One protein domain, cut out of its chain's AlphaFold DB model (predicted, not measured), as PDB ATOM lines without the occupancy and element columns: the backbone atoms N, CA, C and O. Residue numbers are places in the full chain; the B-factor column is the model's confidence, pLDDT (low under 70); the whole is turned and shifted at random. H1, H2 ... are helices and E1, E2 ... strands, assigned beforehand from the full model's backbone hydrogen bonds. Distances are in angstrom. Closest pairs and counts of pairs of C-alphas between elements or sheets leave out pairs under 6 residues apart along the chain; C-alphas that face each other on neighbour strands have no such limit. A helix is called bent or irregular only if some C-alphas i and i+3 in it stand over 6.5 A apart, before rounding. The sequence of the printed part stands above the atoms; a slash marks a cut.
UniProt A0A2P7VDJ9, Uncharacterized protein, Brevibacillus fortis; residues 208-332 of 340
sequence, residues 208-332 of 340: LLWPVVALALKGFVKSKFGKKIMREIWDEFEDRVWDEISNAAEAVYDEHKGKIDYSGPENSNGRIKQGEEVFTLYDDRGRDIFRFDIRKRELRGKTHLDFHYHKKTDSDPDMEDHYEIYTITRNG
ATOM      1  N   LEU A 208     -10.606 -45.919 -51.832       46.31
ATOM      2  CA  LEU A 208     -10.318 -47.325 -51.526       46.31
ATOM      3  C   LEU A 208     -10.177 -47.601 -50.032       46.31
ATOM      4  O   LEU A 208     -10.322 -48.742 -49.602       46.31
ATOM      5  N   LEU A 209      -9.873 -46.571 -49.247       55.31
ATOM      6  CA  LEU A 209      -9.647 -46.690 -47.810       55.31
ATOM      7  C   LEU A 209     -10.944 -46.530 -47.013       55.31
ATOM      8  O   LEU A 209     -11.037 -47.049 -45.901       55.31
ATOM      9  N   TRP A 210     -11.965 -45.880 -47.584       74.94
ATOM     10  CA  TRP A 210     -13.248 -45.702 -46.909       74.94
ATOM     11  C   TRP A 210     -13.891 -47.020 -46.441       74.94
ATOM     12  O   TRP A 210     -14.287 -47.073 -45.281       74.94
ATOM     13  N   PRO A 211     -13.946 -48.115 -47.229       69.12
ATOM     14  CA  PRO A 211     -14.495 -49.385 -46.744       69.12
ATOM     15  C   PRO A 211     -13.801 -49.929 -45.486       69.12
ATOM     16  O   PRO A 211     -14.467 -50.479 -44.609       69.12
ATOM     17  N   VAL A 212     -12.481 -49.739 -45.364       60.66
ATOM     18  CA  VAL A 212     -11.708 -50.142 -44.177       60.66
ATOM     19  C   VAL A 212     -12.084 -49.271 -42.978       60.66
ATOM     20  O   VAL A 212     -12.355 -49.790 -41.895       60.66
ATOM     21  N   VAL A 213     -12.176 -47.954 -43.185       70.75
ATOM     22  CA  VAL A 213     -12.636 -47.009 -42.157       70.75
ATOM     23  C   VAL A 213     -14.059 -47.357 -41.719       70.75
ATOM     24  O   VAL A 213     -14.307 -47.530 -40.532       70.75
ATOM     25  N   ALA A 214     -14.987 -47.543 -42.656       71.94
ATOM     26  CA  ALA A 214     -16.373 -47.903 -42.381       71.94
ATOM     27  C   ALA A 214     -16.476 -49.201 -41.567       71.94
ATOM     28  O   ALA A 214     -17.269 -49.263 -40.627       71.94
ATOM     29  N   LEU A 215     -15.652 -50.212 -41.864       67.69
ATOM     30  CA  LEU A 215     -15.593 -51.446 -41.080       67.69
ATOM     31  C   LEU A 215     -15.126 -51.189 -39.639       67.69
ATOM     32  O   LEU A 215     -15.750 -51.690 -38.701       67.69
ATOM     33  N   ALA A 216     -14.086 -50.371 -39.448       72.12
ATOM     34  CA  ALA A 216     -13.607 -49.987 -38.120       72.12
ATOM     35  C   ALA A 216     -14.681 -49.223 -37.324       72.12
ATOM     36  O   ALA A 216     -14.982 -49.582 -36.183       72.12
ATOM     37  N   LEU A 217     -15.337 -48.236 -37.947       77.69
ATOM     38  CA  LEU A 217     -16.433 -47.476 -37.338       77.69
ATOM     39  C   LEU A 217     -17.608 -48.385 -36.958       77.69
ATOM     40  O   LEU A 217     -18.181 -48.245 -35.878       77.69
ATOM     41  N   LYS A 218     -17.939 -49.368 -37.805       80.94
ATOM     42  CA  LYS A 218     -18.970 -50.372 -37.511       80.94
ATOM     43  C   LYS A 218     -18.576 -51.231 -36.313       80.94
ATOM     44  O   LYS A 218     -19.412 -51.499 -35.450       80.94
ATOM     45  N   GLY A 219     -17.301 -51.612 -36.232       74.56
ATOM     46  CA  GLY A 219     -16.707 -52.289 -35.081       74.56
ATOM     47  C   GLY A 219     -16.883 -51.499 -33.782       74.56
ATOM     48  O   GLY A 219     -17.344 -52.058 -32.791       74.56
ATOM     49  N   PHE A 220     -16.641 -50.186 -33.797       84.50
ATOM     50  CA  PHE A 220     -16.862 -49.316 -32.634       84.50
ATOM     51  C   PHE A 220     -18.315 -49.306 -32.152       84.50
ATOM     52  O   PHE A 220     -18.559 -49.352 -30.944       84.50
ATOM     53  N   VAL A 221     -19.289 -49.319 -33.066       86.31
ATOM     54  CA  VAL A 221     -20.708 -49.457 -32.695       86.31
ATOM     55  C   VAL A 221     -20.956 -50.790 -31.987       86.31
ATOM     56  O   VAL A 221     -21.574 -50.813 -30.919       86.31
ATOM     57  N   LYS A 222     -20.445 -51.896 -32.542       84.44
ATOM     58  CA  LYS A 222     -20.594 -53.227 -31.933       84.44
ATOM     59  C   LYS A 222     -19.989 -53.274 -30.530       84.44
ATOM     60  O   LYS A 222     -20.666 -53.697 -29.592       84.44
ATOM     61  N   SER A 223     -18.773 -52.755 -30.365       80.88
ATOM     62  CA  SER A 223     -18.093 -52.650 -29.068       80.88
ATOM     63  C   SER A 223     -18.893 -51.815 -28.067       80.88
ATOM     64  O   SER A 223     -19.054 -52.203 -26.907       80.88
ATOM     65  N   LYS A 224     -19.462 -50.685 -28.509       90.12
ATOM     66  CA  LYS A 224     -20.320 -49.837 -27.672       90.12
ATOM     67  C   LYS A 224     -21.559 -50.587 -27.193       90.12
ATOM     68  O   LYS A 224     -21.919 -50.503 -26.016       90.12
ATOM     69  N   PHE A 225     -22.222 -51.313 -28.086       88.88
ATOM     70  CA  PHE A 225     -23.405 -52.095 -27.747       88.88
ATOM     71  C   PHE A 225     -23.078 -53.242 -26.787       88.88
ATOM     72  O   PHE A 225     -23.752 -53.394 -25.764       88.88
ATOM     73  N   GLY A 226     -22.035 -54.020 -27.069       84.12
ATOM     74  CA  GLY A 226     -21.800 -55.297 -26.400       84.12
ATOM     75  C   GLY A 226     -22.845 -56.354 -26.785       84.12
ATOM     76  O   GLY A 226     -23.902 -56.052 -27.358       84.12
ATOM     77  N   LYS A 227     -22.572 -57.622 -26.464       83.19
ATOM     78  CA  LYS A 227     -23.320 -58.775 -27.007       83.19
ATOM     79  C   LYS A 227     -24.812 -58.745 -26.689       83.19
ATOM     80  O   LYS A 227     -25.633 -59.219 -27.478       83.19
ATOM     81  N   LYS A 228     -25.211 -58.224 -25.525       87.19
ATOM     82  CA  LYS A 228     -26.632 -58.190 -25.154       87.19
ATOM     83  C   LYS A 228     -27.426 -57.144 -25.940       87.19
ATOM     84  O   LYS A 228     -28.506 -57.473 -26.414       87.19
ATOM     85  N   ILE A 229     -26.909 -55.926 -26.104       91.88
ATOM     86  CA  ILE A 229     -27.609 -54.884 -26.878       91.88
ATOM     87  C   ILE A 229     -27.598 -55.246 -28.365       91.88
ATOM     88  O   ILE A 229     -28.640 -55.148 -29.009       91.88
ATOM     89  N   MET A 230     -26.474 -55.765 -28.872       89.38
ATOM     90  CA  MET A 230     -26.357 -56.302 -30.233       89.38
ATOM     91  C   MET A 230     -27.504 -57.261 -30.566       89.38
ATOM     92  O   MET A 230     -28.254 -57.026 -31.508       89.38
ATOM     93  N   ARG A 231     -27.726 -58.285 -29.732       87.31
ATOM     94  CA  ARG A 231     -28.807 -59.265 -29.936       87.31
ATOM     95  C   ARG A 231     -30.211 -58.661 -30.013       87.31
ATOM     96  O   ARG A 231     -31.096 -59.287 -30.583       87.31
ATOM     97  N   GLU A 232     -30.448 -57.507 -29.397       91.69
ATOM     98  CA  GLU A 232     -31.788 -56.914 -29.309       91.69
ATOM     99  C   GLU A 232     -32.069 -55.859 -30.388       91.69
ATOM    100  O   GLU A 232     -33.240 -55.589 -30.692       91.69
ATOM    101  N   ILE A 233     -31.032 -55.206 -30.921       93.81
ATOM    102  CA  ILE A 233     -31.208 -54.033 -31.787       93.81
ATOM    103  C   ILE A 233     -30.340 -54.009 -33.048       93.81
ATOM    104  O   ILE A 233     -30.535 -53.095 -33.841       93.81
ATOM    105  N   TRP A 234     -29.411 -54.952 -33.246       91.69
ATOM    106  CA  TRP A 234     -28.435 -54.869 -34.340       91.69
ATOM    107  C   TRP A 234     -29.078 -54.808 -35.726       91.69
ATOM    108  O   TRP A 234     -28.785 -53.880 -36.470       91.69
ATOM    109  N   ASP A 235     -30.010 -55.710 -36.031       86.31
ATOM    110  CA  ASP A 235     -30.660 -55.747 -37.348       86.31
ATOM    111  C   ASP A 235     -31.408 -54.433 -37.647       86.31
ATOM    112  O   ASP A 235     -31.295 -53.864 -38.727       86.31
ATOM    113  N   GLU A 236     -32.128 -53.884 -36.659       95.06
ATOM    114  CA  GLU A 236     -32.828 -52.602 -36.823       95.06
ATOM    115  C   GLU A 236     -31.847 -51.426 -36.933       95.06
ATOM    116  O   GLU A 236     -32.123 -50.466 -37.649       95.06
ATOM    117  N   PHE A 237     -30.705 -51.486 -36.243       95.00
ATOM    118  CA  PHE A 237     -29.641 -50.498 -36.381       95.00
ATOM    119  C   PHE A 237     -29.034 -50.523 -37.789       95.00
ATOM    120  O   PHE A 237     -28.909 -49.463 -38.404       95.00
ATOM    121  N   GLU A 238     -28.686 -51.700 -38.315       87.94
ATOM    122  CA  GLU A 238     -28.149 -51.827 -39.673       87.94
ATOM    123  C   GLU A 238     -29.140 -51.295 -40.709       87.94
ATOM    124  O   GLU A 238     -28.767 -50.459 -41.530       87.94
ATOM    125  N   ASP A 239     -30.409 -51.683 -40.604       87.25
ATOM    126  CA  ASP A 239     -31.445 -51.306 -41.567       87.25
ATOM    127  C   ASP A 239     -31.829 -49.817 -41.532       87.25
ATOM    128  O   ASP A 239     -32.306 -49.270 -42.531       87.25
ATOM    129  N   ARG A 240     -31.743 -49.167 -40.362       94.94
ATOM    130  CA  ARG A 240     -32.314 -47.821 -40.147       94.94
ATOM    131  C   ARG A 240     -31.292 -46.729 -39.892       94.94
ATOM    132  O   ARG A 240     -31.642 -45.566 -40.051       94.94
ATOM    133  N   VAL A 241     -30.089 -47.079 -39.443       96.25
ATOM    134  CA  VAL A 241     -29.112 -46.110 -38.928       96.25
ATOM    135  C   VAL A 241     -27.785 -46.204 -39.663       96.25
ATOM    136  O   VAL A 241     -27.226 -45.165 -40.012       96.25
ATOM    137  N   TRP A 242     -27.278 -47.420 -39.897       94.12
ATOM    138  CA  TRP A 242     -25.904 -47.619 -40.368       94.12
ATOM    139  C   TRP A 242     -25.606 -46.910 -41.692       94.12
ATOM    140  O   TRP A 242     -24.610 -46.196 -41.792       94.12
ATOM    141  N   ASP A 243     -26.477 -47.057 -42.688       87.38
ATOM    142  CA  ASP A 243     -26.260 -46.431 -43.993       87.38
ATOM    143  C   ASP A 243     -26.209 -44.901 -43.883       87.38
ATOM    144  O   ASP A 243     -25.385 -44.255 -44.526       87.38
ATOM    145  N   GLU A 244     -27.056 -44.297 -43.048       92.62
ATOM    146  CA  GLU A 244     -27.087 -42.843 -42.885       92.62
ATOM    147  C   GLU A 244     -25.823 -42.327 -42.194       92.62
ATOM    148  O   GLU A 244     -25.187 -41.396 -42.693       92.62
ATOM    149  N   ILE A 245     -25.407 -42.973 -41.098       96.12
ATOM    150  CA  ILE A 245     -24.192 -42.565 -40.391       96.12
ATOM    151  C   ILE A 245     -22.931 -42.809 -41.224       96.12
ATOM    152  O   ILE A 245     -22.039 -41.962 -41.242       96.12
ATOM    153  N   SER A 246     -22.869 -43.930 -41.951       87.62
ATOM    154  CA  SER A 246     -21.749 -44.260 -42.829       87.62
ATOM    155  C   SER A 246     -21.627 -43.227 -43.949       87.62
ATOM    156  O   SER A 246     -20.565 -42.636 -44.101       87.62
ATOM    157  N   ASN A 247     -22.720 -42.895 -44.642       88.81
ATOM    158  CA  ASN A 247     -22.700 -41.873 -45.693       88.81
ATOM    159  C   ASN A 247     -22.308 -40.481 -45.158       88.81
ATOM    160  O   ASN A 247     -21.596 -39.731 -45.828       88.81
ATOM    161  N   ALA A 248     -22.763 -40.110 -43.955       94.62
ATOM    162  CA  ALA A 248     -22.409 -38.829 -43.345       94.62
ATOM    163  C   ALA A 248     -20.912 -38.753 -42.994       94.62
ATOM    164  O   ALA A 248     -20.265 -37.734 -43.248       94.62
ATOM    165  N   ALA A 249     -20.360 -39.839 -42.452       93.00
ATOM    166  CA  ALA A 249     -18.943 -39.959 -42.145       93.00
ATOM    167  C   ALA A 249     -18.074 -40.037 -43.420       93.00
ATOM    168  O   ALA A 249     -17.020 -39.404 -43.462       93.00
ATOM    169  N   GLU A 250     -18.539 -40.708 -44.481       89.62
ATOM    170  CA  GLU A 250     -17.876 -40.755 -45.796       89.62
ATOM    171  C   GLU A 250     -17.762 -39.358 -46.405       89.62
ATOM    172  O   GLU A 250     -16.697 -38.953 -46.858       89.62
ATOM    173  N   ALA A 251     -18.833 -38.563 -46.335       88.62
ATOM    174  CA  ALA A 251     -18.797 -37.190 -46.821       88.62
ATOM    175  C   ALA A 251     -17.744 -36.341 -46.082       88.62
ATOM    176  O   ALA A 251     -17.063 -35.524 -46.700       88.62
ATOM    177  N   VAL A 252     -17.575 -36.540 -44.768       90.94
ATOM    178  CA  VAL A 252     -16.512 -35.874 -43.991       90.94
ATOM    179  C   VAL A 252     -15.129 -36.385 -44.390       90.94
ATOM    180  O   VAL A 252     -14.208 -35.579 -44.544       90.94
ATOM    181  N   TYR A 253     -14.982 -37.696 -44.577       83.19
ATOM    182  CA  TYR A 253     -13.757 -38.323 -45.066       83.19
ATOM    183  C   TYR A 253     -13.330 -37.716 -46.414       83.19
ATOM    184  O   TYR A 253     -12.191 -37.265 -46.558       83.19
ATOM    185  N   ASP A 254     -14.258 -37.608 -47.365       81.44
ATOM    186  CA  ASP A 254     -14.027 -37.039 -48.693       81.44
ATOM    187  C   ASP A 254     -13.670 -35.548 -48.643       81.44
ATOM    188  O   ASP A 254     -12.720 -35.109 -49.300       81.44
ATOM    189  N   GLU A 255     -14.374 -34.760 -47.821       86.12
ATOM    190  CA  GLU A 255     -14.074 -33.337 -47.592       86.12
ATOM    191  C   GLU A 255     -12.636 -33.125 -47.090       86.12
ATOM    192  O   GLU A 255     -11.961 -32.173 -47.493       86.12
ATOM    193  N   HIS A 256     -12.139 -34.056 -46.274       83.06
ATOM    194  CA  HIS A 256     -10.778 -34.049 -45.737       83.06
ATOM    195  C   HIS A 256      -9.787 -34.824 -46.610       83.06
ATOM    196  O   HIS A 256      -8.630 -35.007 -46.224       83.06
ATOM    197  N   LYS A 257     -10.201 -35.243 -47.814       76.12
ATOM    198  CA  LYS A 257      -9.378 -36.002 -48.766       76.12
ATOM    199  C   LYS A 257      -8.750 -37.224 -48.097       76.12
ATOM    200  O   LYS A 257      -7.549 -37.449 -48.230       76.12
ATOM    201  N   GLY A 258      -9.553 -37.918 -47.297       66.88
ATOM    202  CA  GLY A 258      -9.208 -39.091 -46.503       66.88
ATOM    203  C   GLY A 258      -8.093 -38.927 -45.477       66.88
ATOM    204  O   GLY A 258      -7.633 -39.918 -44.916       66.88
ATOM    205  N   LYS A 259      -7.663 -37.693 -45.201       74.75
ATOM    206  CA  LYS A 259      -6.703 -37.383 -44.139       74.75
ATOM    207  C   LYS A 259      -7.436 -37.189 -42.824       74.75
ATOM    208  O   LYS A 259      -7.532 -36.070 -42.319       74.75
ATOM    209  N   ILE A 260      -7.976 -38.287 -42.318       80.38
ATOM    210  CA  ILE A 260      -8.637 -38.320 -41.021       80.38
ATOM    211  C   ILE A 260      -7.958 -39.328 -40.104       80.38
ATOM    212  O   ILE A 260      -7.356 -40.296 -40.568       80.38
ATOM    213  N   ASP A 261      -8.100 -39.102 -38.808       80.31
ATOM    214  CA  ASP A 261      -7.890 -40.108 -37.771       80.31
ATOM    215  C   ASP A 261      -9.244 -40.429 -37.118       80.31
ATOM    216  O   ASP A 261     -10.220 -39.695 -37.309       80.31
ATOM    217  N   TYR A 262      -9.334 -41.513 -36.353       83.81
ATOM    218  CA  TYR A 262     -10.563 -41.889 -35.664       83.81
ATOM    219  C   TYR A 262     -10.307 -42.548 -34.311       83.81
ATOM    220  O   TYR A 262      -9.308 -43.227 -34.093       83.81
ATOM    221  N   SER A 263     -11.249 -42.374 -33.387       83.50
ATOM    222  CA  SER A 263     -11.225 -43.039 -32.084       83.50
ATOM    223  C   SER A 263     -12.550 -43.730 -31.790       83.50
ATOM    224  O   SER A 263     -13.610 -43.299 -32.246       83.50
ATOM    225  N   GLY A 264     -12.459 -44.826 -31.040       84.56
ATOM    226  CA  GLY A 264     -13.592 -45.636 -30.621       84.56
ATOM    227  C   GLY A 264     -14.167 -45.248 -29.254       84.56
ATOM    228  O   GLY A 264     -13.773 -44.250 -28.630       84.56
ATOM    229  N   PRO A 265     -15.102 -46.064 -28.743       87.25
ATOM    230  CA  PRO A 265     -15.828 -45.781 -27.516       87.25
ATOM    231  C   PRO A 265     -15.003 -46.071 -26.257       87.25
ATOM    232  O   PRO A 265     -15.511 -45.886 -25.151       87.25
ATOM    233  N   GLU A 266     -13.764 -46.548 -26.362       84.69
ATOM    234  CA  GLU A 266     -12.912 -46.904 -25.230       84.69
ATOM    235  C   GLU A 266     -12.255 -45.679 -24.574       84.69
ATOM    236  O   GLU A 266     -11.866 -44.708 -25.218       84.69
ATOM    237  N   ASN A 267     -12.107 -45.711 -23.250       81.00
ATOM    238  CA  ASN A 267     -11.264 -44.762 -22.522       81.00
ATOM    239  C   ASN A 267      -9.791 -45.207 -22.507       81.00
ATOM    240  O   ASN A 267      -9.451 -46.295 -22.960       81.00
ATOM    241  N   SER A 268      -8.919 -44.400 -21.893       75.31
ATOM    242  CA  SER A 268      -7.477 -44.678 -21.775       75.31
ATOM    243  C   SER A 268      -7.125 -46.014 -21.108       75.31
ATOM    244  O   SER A 268      -5.989 -46.460 -21.200       75.31
ATOM    245  N   ASN A 269      -8.074 -46.640 -20.407       76.88
ATOM    246  CA  ASN A 269      -7.894 -47.927 -19.739       76.88
ATOM    247  C   ASN A 269      -8.526 -49.085 -20.536       76.88
ATOM    248  O   ASN A 269      -8.772 -50.144 -19.960       76.88
ATOM    249  N   GLY A 270      -8.881 -48.863 -21.808       73.94
ATOM    250  CA  GLY A 270      -9.507 -49.854 -22.689       73.94
ATOM    251  C   GLY A 270     -10.953 -50.205 -22.325       73.94
ATOM    252  O   GLY A 270     -11.486 -51.201 -22.799       73.94
ATOM    253  N   ARG A 271     -11.611 -49.434 -21.445       80.75
ATOM    254  CA  ARG A 271     -13.002 -49.696 -21.035       80.75
ATOM    255  C   ARG A 271     -13.976 -48.852 -21.842       80.75
ATOM    256  O   ARG A 271     -13.757 -47.651 -21.992       80.75
ATOM    257  N   ILE A 272     -15.108 -49.440 -22.228       87.50
ATOM    258  CA  ILE A 272     -16.189 -48.742 -22.937       87.50
ATOM    259  C   ILE A 272     -16.732 -47.568 -22.104       87.50
ATOM    260  O   ILE A 272     -17.248 -47.743 -20.989       87.50
ATOM    261  N   LYS A 273     -16.632 -46.355 -22.663       90.88
ATOM    262  CA  LYS A 273     -17.190 -45.112 -22.118       90.88
ATOM    263  C   LYS A 273     -18.699 -45.267 -21.966       90.88
ATOM    264  O   LYS A 273     -19.401 -45.661 -22.896       90.88
ATOM    265  N   GLN A 274     -19.214 -44.902 -20.796       94.50
ATOM    266  CA  GLN A 274     -20.643 -45.030 -20.497       94.50
ATOM    267  C   GLN A 274     -21.492 -43.843 -21.004       94.50
ATOM    268  O   GLN A 274     -22.710 -43.874 -20.854       94.50
ATOM    269  N   GLY A 275     -20.861 -42.817 -21.591       94.25
ATOM    270  CA  GLY A 275     -21.531 -41.662 -22.210       94.25
ATOM    271  C   GLY A 275     -22.181 -41.975 -23.563       94.25
ATOM    272  O   GLY A 275     -22.313 -43.146 -23.924       94.25
ATOM    273  N   GLU A 276     -22.573 -40.937 -24.304       96.44
ATOM    274  CA  GLU A 276     -23.264 -41.063 -25.602       96.44
ATOM    275  C   GLU A 276     -22.301 -41.422 -26.747       96.44
ATOM    276  O   GLU A 276     -22.646 -42.252 -27.583       96.44
ATOM    277  N   GLU A 277     -21.075 -40.895 -26.712       95.44
ATOM    278  CA  GLU A 277     -20.065 -41.045 -27.771       95.44
ATOM    279  C   GLU A 277     -19.762 -42.506 -28.133       95.44
ATOM    280  O   GLU A 277     -19.476 -43.344 -27.261       95.44
ATOM    281  N   VAL A 278     -19.807 -42.791 -29.432       95.06
ATOM    282  CA  VAL A 278     -19.459 -44.081 -30.036       95.06
ATOM    283  C   VAL A 278     -18.125 -43.994 -30.750       95.06
ATOM    284  O   VAL A 278     -17.249 -44.809 -30.486       95.06
ATOM    285  N   PHE A 279     -17.977 -43.018 -31.644       93.56
ATOM    286  CA  PHE A 279     -16.722 -42.752 -32.328       93.56
ATOM    287  C   PHE A 279     -16.608 -41.285 -32.725       93.56
ATOM    288  O   PHE A 279     -17.615 -40.601 -32.933       93.56
ATOM    289  N   THR A 280     -15.368 -40.845 -32.909       92.50
ATOM    290  CA  THR A 280     -15.026 -39.486 -33.335       92.50
ATOM    291  C   THR A 280     -14.049 -39.555 -34.496       92.50
ATOM    292  O   THR A 280     -13.130 -40.374 -34.470       92.50
ATOM    293  N   LEU A 281     -14.241 -38.702 -35.503       91.75
ATOM    294  CA  LEU A 281     -13.269 -38.470 -36.571       91.75
ATOM    295  C   LEU A 281     -12.537 -37.156 -36.307       91.75
ATOM    296  O   LEU A 281     -13.162 -36.153 -35.939       91.75
ATOM    297  N   TYR A 282     -11.233 -37.161 -36.557       88.94
ATOM    298  CA  TYR A 282     -10.346 -36.018 -36.387       88.94
ATOM    299  C   TYR A 282      -9.704 -35.632 -37.714       88.94
ATOM    300  O   TYR A 282      -9.431 -36.491 -38.550       88.94
ATOM    301  N   ASP A 283      -9.426 -34.345 -37.897       85.50
ATOM    302  CA  ASP A 283      -8.590 -33.888 -39.006       85.50
ATOM    303  C   ASP A 283      -7.092 -34.156 -38.767       85.50
ATOM    304  O   ASP A 283      -6.668 -34.630 -37.713       85.50
ATOM    305  N   ASP A 284      -6.259 -33.782 -39.741       80.62
ATOM    306  CA  ASP A 284      -4.795 -33.913 -39.696       80.62
ATOM    307  C   ASP A 284      -4.103 -33.103 -38.580       80.62
ATOM    308  O   ASP A 284      -2.897 -33.235 -38.358       80.62
ATOM    309  N   ARG A 285      -4.853 -32.262 -37.860       82.31
ATOM    310  CA  ARG A 285      -4.398 -31.491 -36.695       82.31
ATOM    311  C   ARG A 285      -4.936 -32.056 -35.383       82.31
ATOM    312  O   ARG A 285      -4.705 -31.444 -34.340       82.31
ATOM    313  N   GLY A 286      -5.641 -33.186 -35.427       83.38
ATOM    314  CA  GLY A 286      -6.254 -33.822 -34.266       83.38
ATOM    315  C   GLY A 286      -7.483 -33.081 -33.742       83.38
ATOM    316  O   GLY A 286      -7.783 -33.180 -32.555       83.38
ATOM    317  N   ARG A 287      -8.166 -32.285 -34.575       89.12
ATOM    318  CA  ARG A 287      -9.400 -31.584 -34.189       89.12
ATOM    319  C   ARG A 287     -10.611 -32.422 -34.566       89.12
ATOM    320  O   ARG A 287     -10.687 -32.879 -35.700       89.12
ATOM    321  N   ASP A 288     -11.573 -32.539 -33.657       93.38
ATOM    322  CA  ASP A 288     -12.862 -33.184 -33.913       93.38
ATOM    323  C   ASP A 288     -13.557 -32.516 -35.107       93.38
ATOM    324  O   ASP A 288     -13.699 -31.288 -35.156       93.38
ATOM    325  N   ILE A 289     -13.981 -33.335 -36.066       95.69
ATOM    326  CA  ILE A 289     -14.710 -32.907 -37.270       95.69
ATOM    327  C   ILE A 289     -16.038 -33.650 -37.439       95.69
ATOM    328  O   ILE A 289     -16.938 -33.157 -38.124       95.69
ATOM    329  N   PHE A 290     -16.182 -34.806 -36.790       97.19
ATOM    330  CA  PHE A 290     -17.401 -35.605 -36.787       97.19
ATOM    331  C   PHE A 290     -17.488 -36.457 -35.521       97.19
ATOM    332  O   PHE A 290     -16.479 -37.012 -35.095       97.19
ATOM    333  N   ARG A 291     -18.680 -36.588 -34.939       97.50
ATOM    334  CA  ARG A 291     -18.948 -37.474 -33.796       97.50
ATOM    335  C   ARG A 291     -20.227 -38.246 -34.034       97.50
ATOM    336  O   ARG A 291     -21.215 -37.652 -34.461       97.50
ATOM    337  N   PHE A 292     -20.211 -39.534 -33.727       98.19
ATOM    338  CA  PHE A 292     -21.414 -40.347 -33.683       98.19
ATOM    339  C   PHE A 292     -21.771 -40.690 -32.243       98.19
ATOM    340  O   PHE A 292     -20.984 -41.332 -31.543       98.19
ATOM    341  N   ASP A 293     -22.989 -40.324 -31.847       98.06
ATOM    342  CA  ASP A 293     -23.456 -40.391 -30.472       98.06
ATOM    343  C   ASP A 293     -24.780 -41.160 -30.378       98.06
ATOM    344  O   ASP A 293     -25.651 -41.125 -31.256       98.06
ATOM    345  N   ILE A 294     -24.945 -41.874 -29.263       97.94
ATOM    346  CA  ILE A 294     -26.165 -42.616 -28.950       97.94
ATOM    347  C   ILE A 294     -26.662 -42.179 -27.587       97.94
ATOM    348  O   ILE A 294     -26.150 -42.581 -26.535       97.94
ATOM    349  N   ARG A 295     -27.736 -41.397 -27.601       96.75
ATOM    350  CA  ARG A 295     -28.413 -41.000 -26.377       96.75
ATOM    351  C   ARG A 295     -29.309 -42.133 -25.906       96.75
ATOM    352  O   ARG A 295     -30.268 -42.512 -26.574       96.75
ATOM    353  N   LYS A 296     -29.025 -42.656 -24.715       95.44
ATOM    354  CA  LYS A 296     -29.854 -43.673 -24.058       95.44
ATOM    355  C   LYS A 296     -30.735 -43.037 -22.989       95.44
ATOM    356  O   LYS A 296     -30.233 -42.477 -22.018       95.44
ATOM    357  N   ARG A 297     -32.056 -43.168 -23.134       95.25
ATOM    358  CA  ARG A 297     -33.055 -42.665 -22.175       95.25
ATOM    359  C   ARG A 297     -33.969 -43.783 -21.700       95.25
ATOM    360  O   ARG A 297     -34.478 -44.556 -22.504       95.25
ATOM    361  N   GLU A 298     -34.241 -43.828 -20.403       94.12
ATOM    362  CA  GLU A 298     -35.208 -44.761 -19.821       94.12
ATOM    363  C   GLU A 298     -36.478 -44.011 -19.423       94.12
ATOM    364  O   GLU A 298     -36.464 -43.151 -18.542       94.12
ATOM    365  N   LEU A 299     -37.592 -44.319 -20.088       92.62
ATOM    366  CA  LEU A 299     -38.876 -43.656 -19.880       92.62
ATOM    367  C   LEU A 299     -39.989 -44.696 -19.781       92.62
ATOM    368  O   LEU A 299     -40.208 -45.490 -20.692       92.62
ATOM    369  N   ARG A 300     -40.737 -44.673 -18.671       92.12
ATOM    370  CA  ARG A 300     -41.940 -45.507 -18.457       92.12
ATOM    371  C   ARG A 300     -41.706 -47.007 -18.716       92.12
ATOM    372  O   ARG A 300     -42.544 -47.672 -19.320       92.12
ATOM    373  N   GLY A 301     -40.566 -47.531 -18.263       92.75
ATOM    374  CA  GLY A 301     -40.208 -48.943 -18.431       92.75
ATOM    375  C   GLY A 301     -39.800 -49.318 -19.856       92.75
ATOM    376  O   GLY A 301     -39.857 -50.492 -20.208       92.75
ATOM    377  N   LYS A 302     -39.417 -48.339 -20.679       96.31
ATOM    378  CA  LYS A 302     -38.830 -48.542 -22.003       96.31
ATOM    379  C   LYS A 302     -37.474 -47.860 -22.085       96.31
ATOM    380  O   LYS A 302     -37.284 -46.796 -21.496       96.31
ATOM    381  N   THR A 303     -36.570 -48.451 -22.851       97.12
ATOM    382  CA  THR A 303     -35.314 -47.821 -23.251       97.12
ATOM    383  C   THR A 303     -35.468 -47.242 -24.652       97.12
ATOM    384  O   THR A 303     -35.907 -47.941 -25.565       97.12
ATOM    385  N   HIS A 304     -35.090 -45.980 -24.812       97.50
ATOM    386  CA  HIS A 304     -34.979 -45.273 -26.081       97.50
ATOM    387  C   HIS A 304     -33.501 -45.052 -26.389       97.50
ATOM    388  O   HIS A 304     -32.770 -44.548 -25.534       97.50
ATOM    389  N   LEU A 305     -33.079 -45.453 -27.582       97.88
ATOM    390  CA  LEU A 305     -31.743 -45.233 -28.117       97.88
ATOM    391  C   LEU A 305     -31.869 -44.276 -29.296       97.88
ATOM    392  O   LEU A 305     -32.365 -44.677 -30.348       97.88
ATOM    393  N   ASP A 306     -31.489 -43.018 -29.085       97.88
ATOM    394  CA  ASP A 306     -31.560 -41.963 -30.093       97.88
ATOM    395  C   ASP A 306     -30.198 -41.820 -30.775       97.88
ATOM    396  O   ASP A 306     -29.210 -41.402 -30.159       97.88
ATOM    397  N   PHE A 307     -30.160 -42.190 -32.048       98.31
ATOM    398  CA  PHE A 307     -28.967 -42.169 -32.878       98.31
ATOM    399  C   PHE A 307     -28.853 -40.819 -33.558       98.31
ATOM    400  O   PHE A 307     -29.789 -40.373 -34.225       98.31
ATOM    401  N   HIS A 308     -27.712 -40.172 -33.382       98.19
ATOM    402  CA  HIS A 308     -27.462 -38.873 -33.973       98.19
ATOM    403  C   HIS A 308     -25.973 -38.665 -34.186       98.19
ATOM    404  O   HIS A 308     -25.138 -39.338 -33.582       98.19
ATOM    405  N   TYR A 309     -25.639 -37.726 -35.055       98.06
ATOM    406  CA  TYR A 309     -24.261 -37.318 -35.247       98.06
ATOM    407  C   TYR A 309     -24.116 -35.814 -35.142       98.06
ATOM    408  O   TYR A 309     -25.079 -35.054 -35.242       98.06
ATOM    409  N   HIS A 310     -22.873 -35.410 -34.965       97.12
ATOM    410  CA  HIS A 310     -22.439 -34.034 -35.001       97.12
ATOM    411  C   HIS A 310     -21.406 -33.899 -36.107       97.12
ATOM    412  O   HIS A 310     -20.540 -34.763 -36.257       97.12
ATOM    413  N   LYS A 311     -21.461 -32.807 -36.862       94.88
ATOM    414  CA  LYS A 311     -20.490 -32.510 -37.914       94.88
ATOM    415  C   LYS A 311     -20.059 -31.063 -37.793       94.88
ATOM    416  O   LYS A 311     -20.900 -30.176 -37.700       94.88
ATOM    417  N   LYS A 312     -18.750 -30.831 -37.840       92.38
ATOM    418  CA  LYS A 312     -18.200 -29.480 -37.809       92.38
ATOM    419  C   LYS A 312     -18.531 -28.763 -39.109       92.38
ATOM    420  O   LYS A 312     -18.298 -29.295 -40.195       92.38
ATOM    421  N   THR A 313     -19.046 -27.546 -39.001       88.69
ATOM    422  CA  THR A 313     -19.317 -26.682 -40.154       88.69
ATOM    423  C   THR A 313     -18.782 -25.279 -39.894       88.69
ATOM    424  O   THR A 313     -18.447 -24.934 -38.762       88.69
ATOM    425  N   ASP A 314     -18.721 -24.442 -40.929       83.62
ATOM    426  CA  ASP A 314     -18.348 -23.032 -40.756       83.62
ATOM    427  C   ASP A 314     -19.331 -22.283 -39.837       83.62
ATOM    428  O   ASP A 314     -18.939 -21.352 -39.134       83.62
ATOM    429  N   SER A 315     -20.608 -22.685 -39.839       85.38
ATOM    430  CA  SER A 315     -21.665 -22.120 -38.992       85.38
ATOM    431  C   SER A 315     -21.766 -22.755 -37.604       85.38
ATOM    432  O   SER A 315     -22.360 -22.145 -36.723       85.38
ATOM    433  N   ASP A 316     -21.186 -23.940 -37.414       87.50
ATOM    434  CA  ASP A 316     -21.163 -24.686 -36.153       87.50
ATOM    435  C   ASP A 316     -19.758 -25.282 -35.921       87.50
ATOM    436  O   ASP A 316     -19.497 -26.460 -36.207       87.50
ATOM    437  N   PRO A 317     -18.799 -24.448 -35.476       85.75
ATOM    438  CA  PRO A 317     -17.419 -24.870 -35.274       85.75
ATOM    439  C   PRO A 317     -17.244 -25.755 -34.033       85.75
ATOM    440  O   PRO A 317     -16.244 -26.476 -33.955       85.75
ATOM    441  N   ASP A 318     -18.182 -25.700 -33.089       89.25
ATOM    442  CA  ASP A 318     -18.136 -26.421 -31.814       89.25
ATOM    443  C   ASP A 318     -18.972 -27.712 -31.837       89.25
ATOM    444  O   ASP A 318     -18.962 -28.476 -30.867       89.25
ATOM    445  N   MET A 319     -19.601 -28.011 -32.983       90.81
ATOM    446  CA  MET A 319     -20.368 -29.232 -33.218       90.81
ATOM    447  C   MET A 319     -21.540 -29.370 -32.237       90.81
ATOM    448  O   MET A 319     -21.786 -30.459 -31.704       90.81
ATOM    449  N   GLU A 320     -22.215 -28.253 -31.964       88.69
ATOM    450  CA  GLU A 320     -23.383 -28.179 -31.087       88.69
ATOM    451  C   GLU A 320     -24.649 -28.710 -31.767       88.69
ATOM    452  O   GLU A 320     -25.543 -29.198 -31.077       88.69
ATOM    453  N   ASP A 321     -24.733 -28.674 -33.099       90.31
ATOM    454  CA  ASP A 321     -25.892 -29.168 -33.833       90.31
ATOM    455  C   ASP A 321     -25.958 -30.701 -33.802       90.31
ATOM    456  O   ASP A 321     -24.983 -31.407 -34.080       90.31
ATOM    457  N   HIS A 322     -27.151 -31.218 -33.489       91.12
ATOM    458  CA  HIS A 322     -27.456 -32.648 -33.479       91.12
ATOM    459  C   HIS A 322     -28.245 -33.008 -34.743       91.12
ATOM    460  O   HIS A 322     -29.374 -32.549 -34.936       91.12
ATOM    461  N   TYR A 323     -27.686 -33.886 -35.571       94.94
ATOM    462  CA  TYR A 323     -28.374 -34.453 -36.726       94.94
ATOM    463  C   TYR A 323     -29.009 -35.783 -36.313       94.94
ATOM    464  O   TYR A 323     -28.335 -36.813 -36.246       94.94
ATOM    465  N   GLU A 324     -30.295 -35.741 -35.957       96.50
ATOM    466  CA  GLU A 324     -31.061 -36.926 -35.556       96.50
ATOM    467  C   GLU A 324     -31.293 -37.865 -36.747       96.50
ATOM    468  O   GLU A 324     -31.810 -37.440 -37.778       96.50
ATOM    469  N   ILE A 325     -30.961 -39.147 -36.569       96.56
ATOM    470  CA  ILE A 325     -31.150 -40.194 -37.580       96.56
ATOM    471  C   ILE A 325     -32.449 -40.954 -37.292       96.56
ATOM    472  O   ILE A 325     -33.410 -40.947 -38.062       96.56
ATOM    473  N   TYR A 326     -32.487 -41.640 -36.147       97.81
ATOM    474  CA  TYR A 326     -33.581 -42.535 -35.789       97.81
ATOM    475  C   TYR A 326     -33.571 -42.844 -34.289       97.81
ATOM    476  O   TYR A 326     -32.543 -42.725 -33.622       97.81
ATOM    477  N   THR A 327     -34.708 -43.307 -33.761       98.06
ATOM    478  CA  THR A 327     -34.822 -43.783 -32.375       98.06
ATOM    479  C   THR A 327     -35.315 -45.220 -32.343       98.06
ATOM    480  O   THR A 327     -36.455 -45.505 -32.717       98.06
ATOM    481  N   ILE A 328     -34.509 -46.117 -31.774       97.50
ATOM    482  CA  ILE A 328     -34.940 -47.485 -31.465       97.50
ATOM    483  C   ILE A 328     -35.524 -47.515 -30.054       97.50
ATOM    484  O   ILE A 328     -34.913 -47.047 -29.094       97.50
ATOM    485  N   THR A 329     -36.719 -48.091 -29.910       97.19
ATOM    486  CA  THR A 329     -37.372 -48.271 -28.606       97.19
ATOM    487  C   THR A 329     -37.480 -49.753 -28.254       97.19
ATOM    488  O   THR A 329     -37.955 -50.560 -29.059       97.19
ATOM    489  N   ARG A 330     -37.090 -50.116 -27.029       96.06
ATOM    490  CA  ARG A 330     -37.218 -51.471 -26.473       96.06
ATOM    491  C   ARG A 330     -37.944 -51.455 -25.134       96.06
ATOM    492  O   ARG A 330     -37.841 -50.501 -24.366       96.06
ATOM    493  N   ASN A 331     -38.716 -52.505 -24.868       94.81
ATOM    494  CA  ASN A 331     -39.363 -52.677 -23.569       94.81
ATOM    495  C   ASN A 331     -38.325 -53.134 -22.540       94.81
ATOM    496  O   ASN A 331     -37.507 -54.000 -22.828       94.81
ATOM    497  N   GLY A 332     -38.401 -52.588 -21.330       92.19
ATOM    498  CA  GLY A 332     -37.437 -52.838 -20.266       92.19
ATOM    499  C   GLY A 332     -36.195 -51.951 -20.345       92.19
ATOM    500  O   GLY A 332     -36.073 -51.061 -21.192       92.19
TER     501      GLY A 332
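AT A GLANCE: This is residues 208 to 332 of the 340 residues of an uncharacterized protein of Brevibacillus fortis (UniProt A0A2P7VDJ9). A twisted, curled sheet of five strands has one face covered by the two arms of a single long helix, H1, which bends and folds back on itself, while no named helix covers the other face. The arm H1a packs over E1 and E2, and H1b over E3 and E4, both running along the strands, in two layers, helices on one face of a sheet. The printed part has 125 residues, with named elements in the order H1 E1 E2 E3 E4 E5. The sheet's order is E1 E2 E3 E4 E5, antiparallel throughout, and the class is mixed, helices and strands. The whole is compact, with a radius of gyration of the C-alphas of 14.5 A and spans of 44 by 31 by 29 A.

IN THESE COORDINATES: H1, residues 208 to 255, begins with C-alpha 208 at (-10.318, -47.325, -51.526). By its hydrogen bonds it was assigned as one helix, but it is bent: C-alphas 224 and 227 are 9.5 A apart. Its arms are H1a, residues 208 to 224, 26.0 A long, and H1b, residues 227 to 255, 34.0 A long. Both are irregular, with C-alphas 208 and 211 6.7 A apart in H1a and C-alphas 232 and 235 8.2 A apart in H1b, which has a kink of 87 degrees near residue 235. E1 is residues 261 to 263, 7.2 A, and E2 residues 277 to 282, 13.9 A. E3, residues 288 to 299, spans 31.4 A, E4, residues 302 to 311, 29.1 A, and E5, residues 323 to 331, 25.0 A, ending with C-alpha 331 at (-39.363, -52.677, -23.569).

HOW THE PARTS SIT: H1a and H1b touch, closest at the C-alphas of Ala 214 and Ser 246, 6.5 A; they run opposite ways at 35.2 degrees, only just a steep tilt. Both are on the same face of the sheet, H1a at a height of 9.9 A and H1b at 7.7 A. The closest C-alphas of H1a and E2 are those of Val 221 and Val 278, 6.1 A; those of H1b and E5 are Val 241 and Ile 325, 6.4 A. In H1a 12 of 13 O i to N i+4 pairs are within hydrogen-bond range, in H1b 19 of 25. The strands form a meander, each the antiparallel neighbour of the one before. Within hydrogen-bond range are N 261 and O 282 of E1 and E2, 2.9 A; N 281 and O 290 of E2 and E3, 2.8 A; N 295 and O 306 of E3 and E4, 3.0 A; and N 305 and O 328 of E4 and E5, 2.9 A. The edge strands E1 and E5 are apart.

THE WHOLE: The C-alphas farthest apart, those of Leu 208 and Arg 300, are 45.8 A apart. The printed part has no cut. The links E1 to E2 and E4 to E5 are long. Mean pLDDT of the printed part is 88.0; residues 208 to 209, 211 to 212, 215 and 258 are under 70.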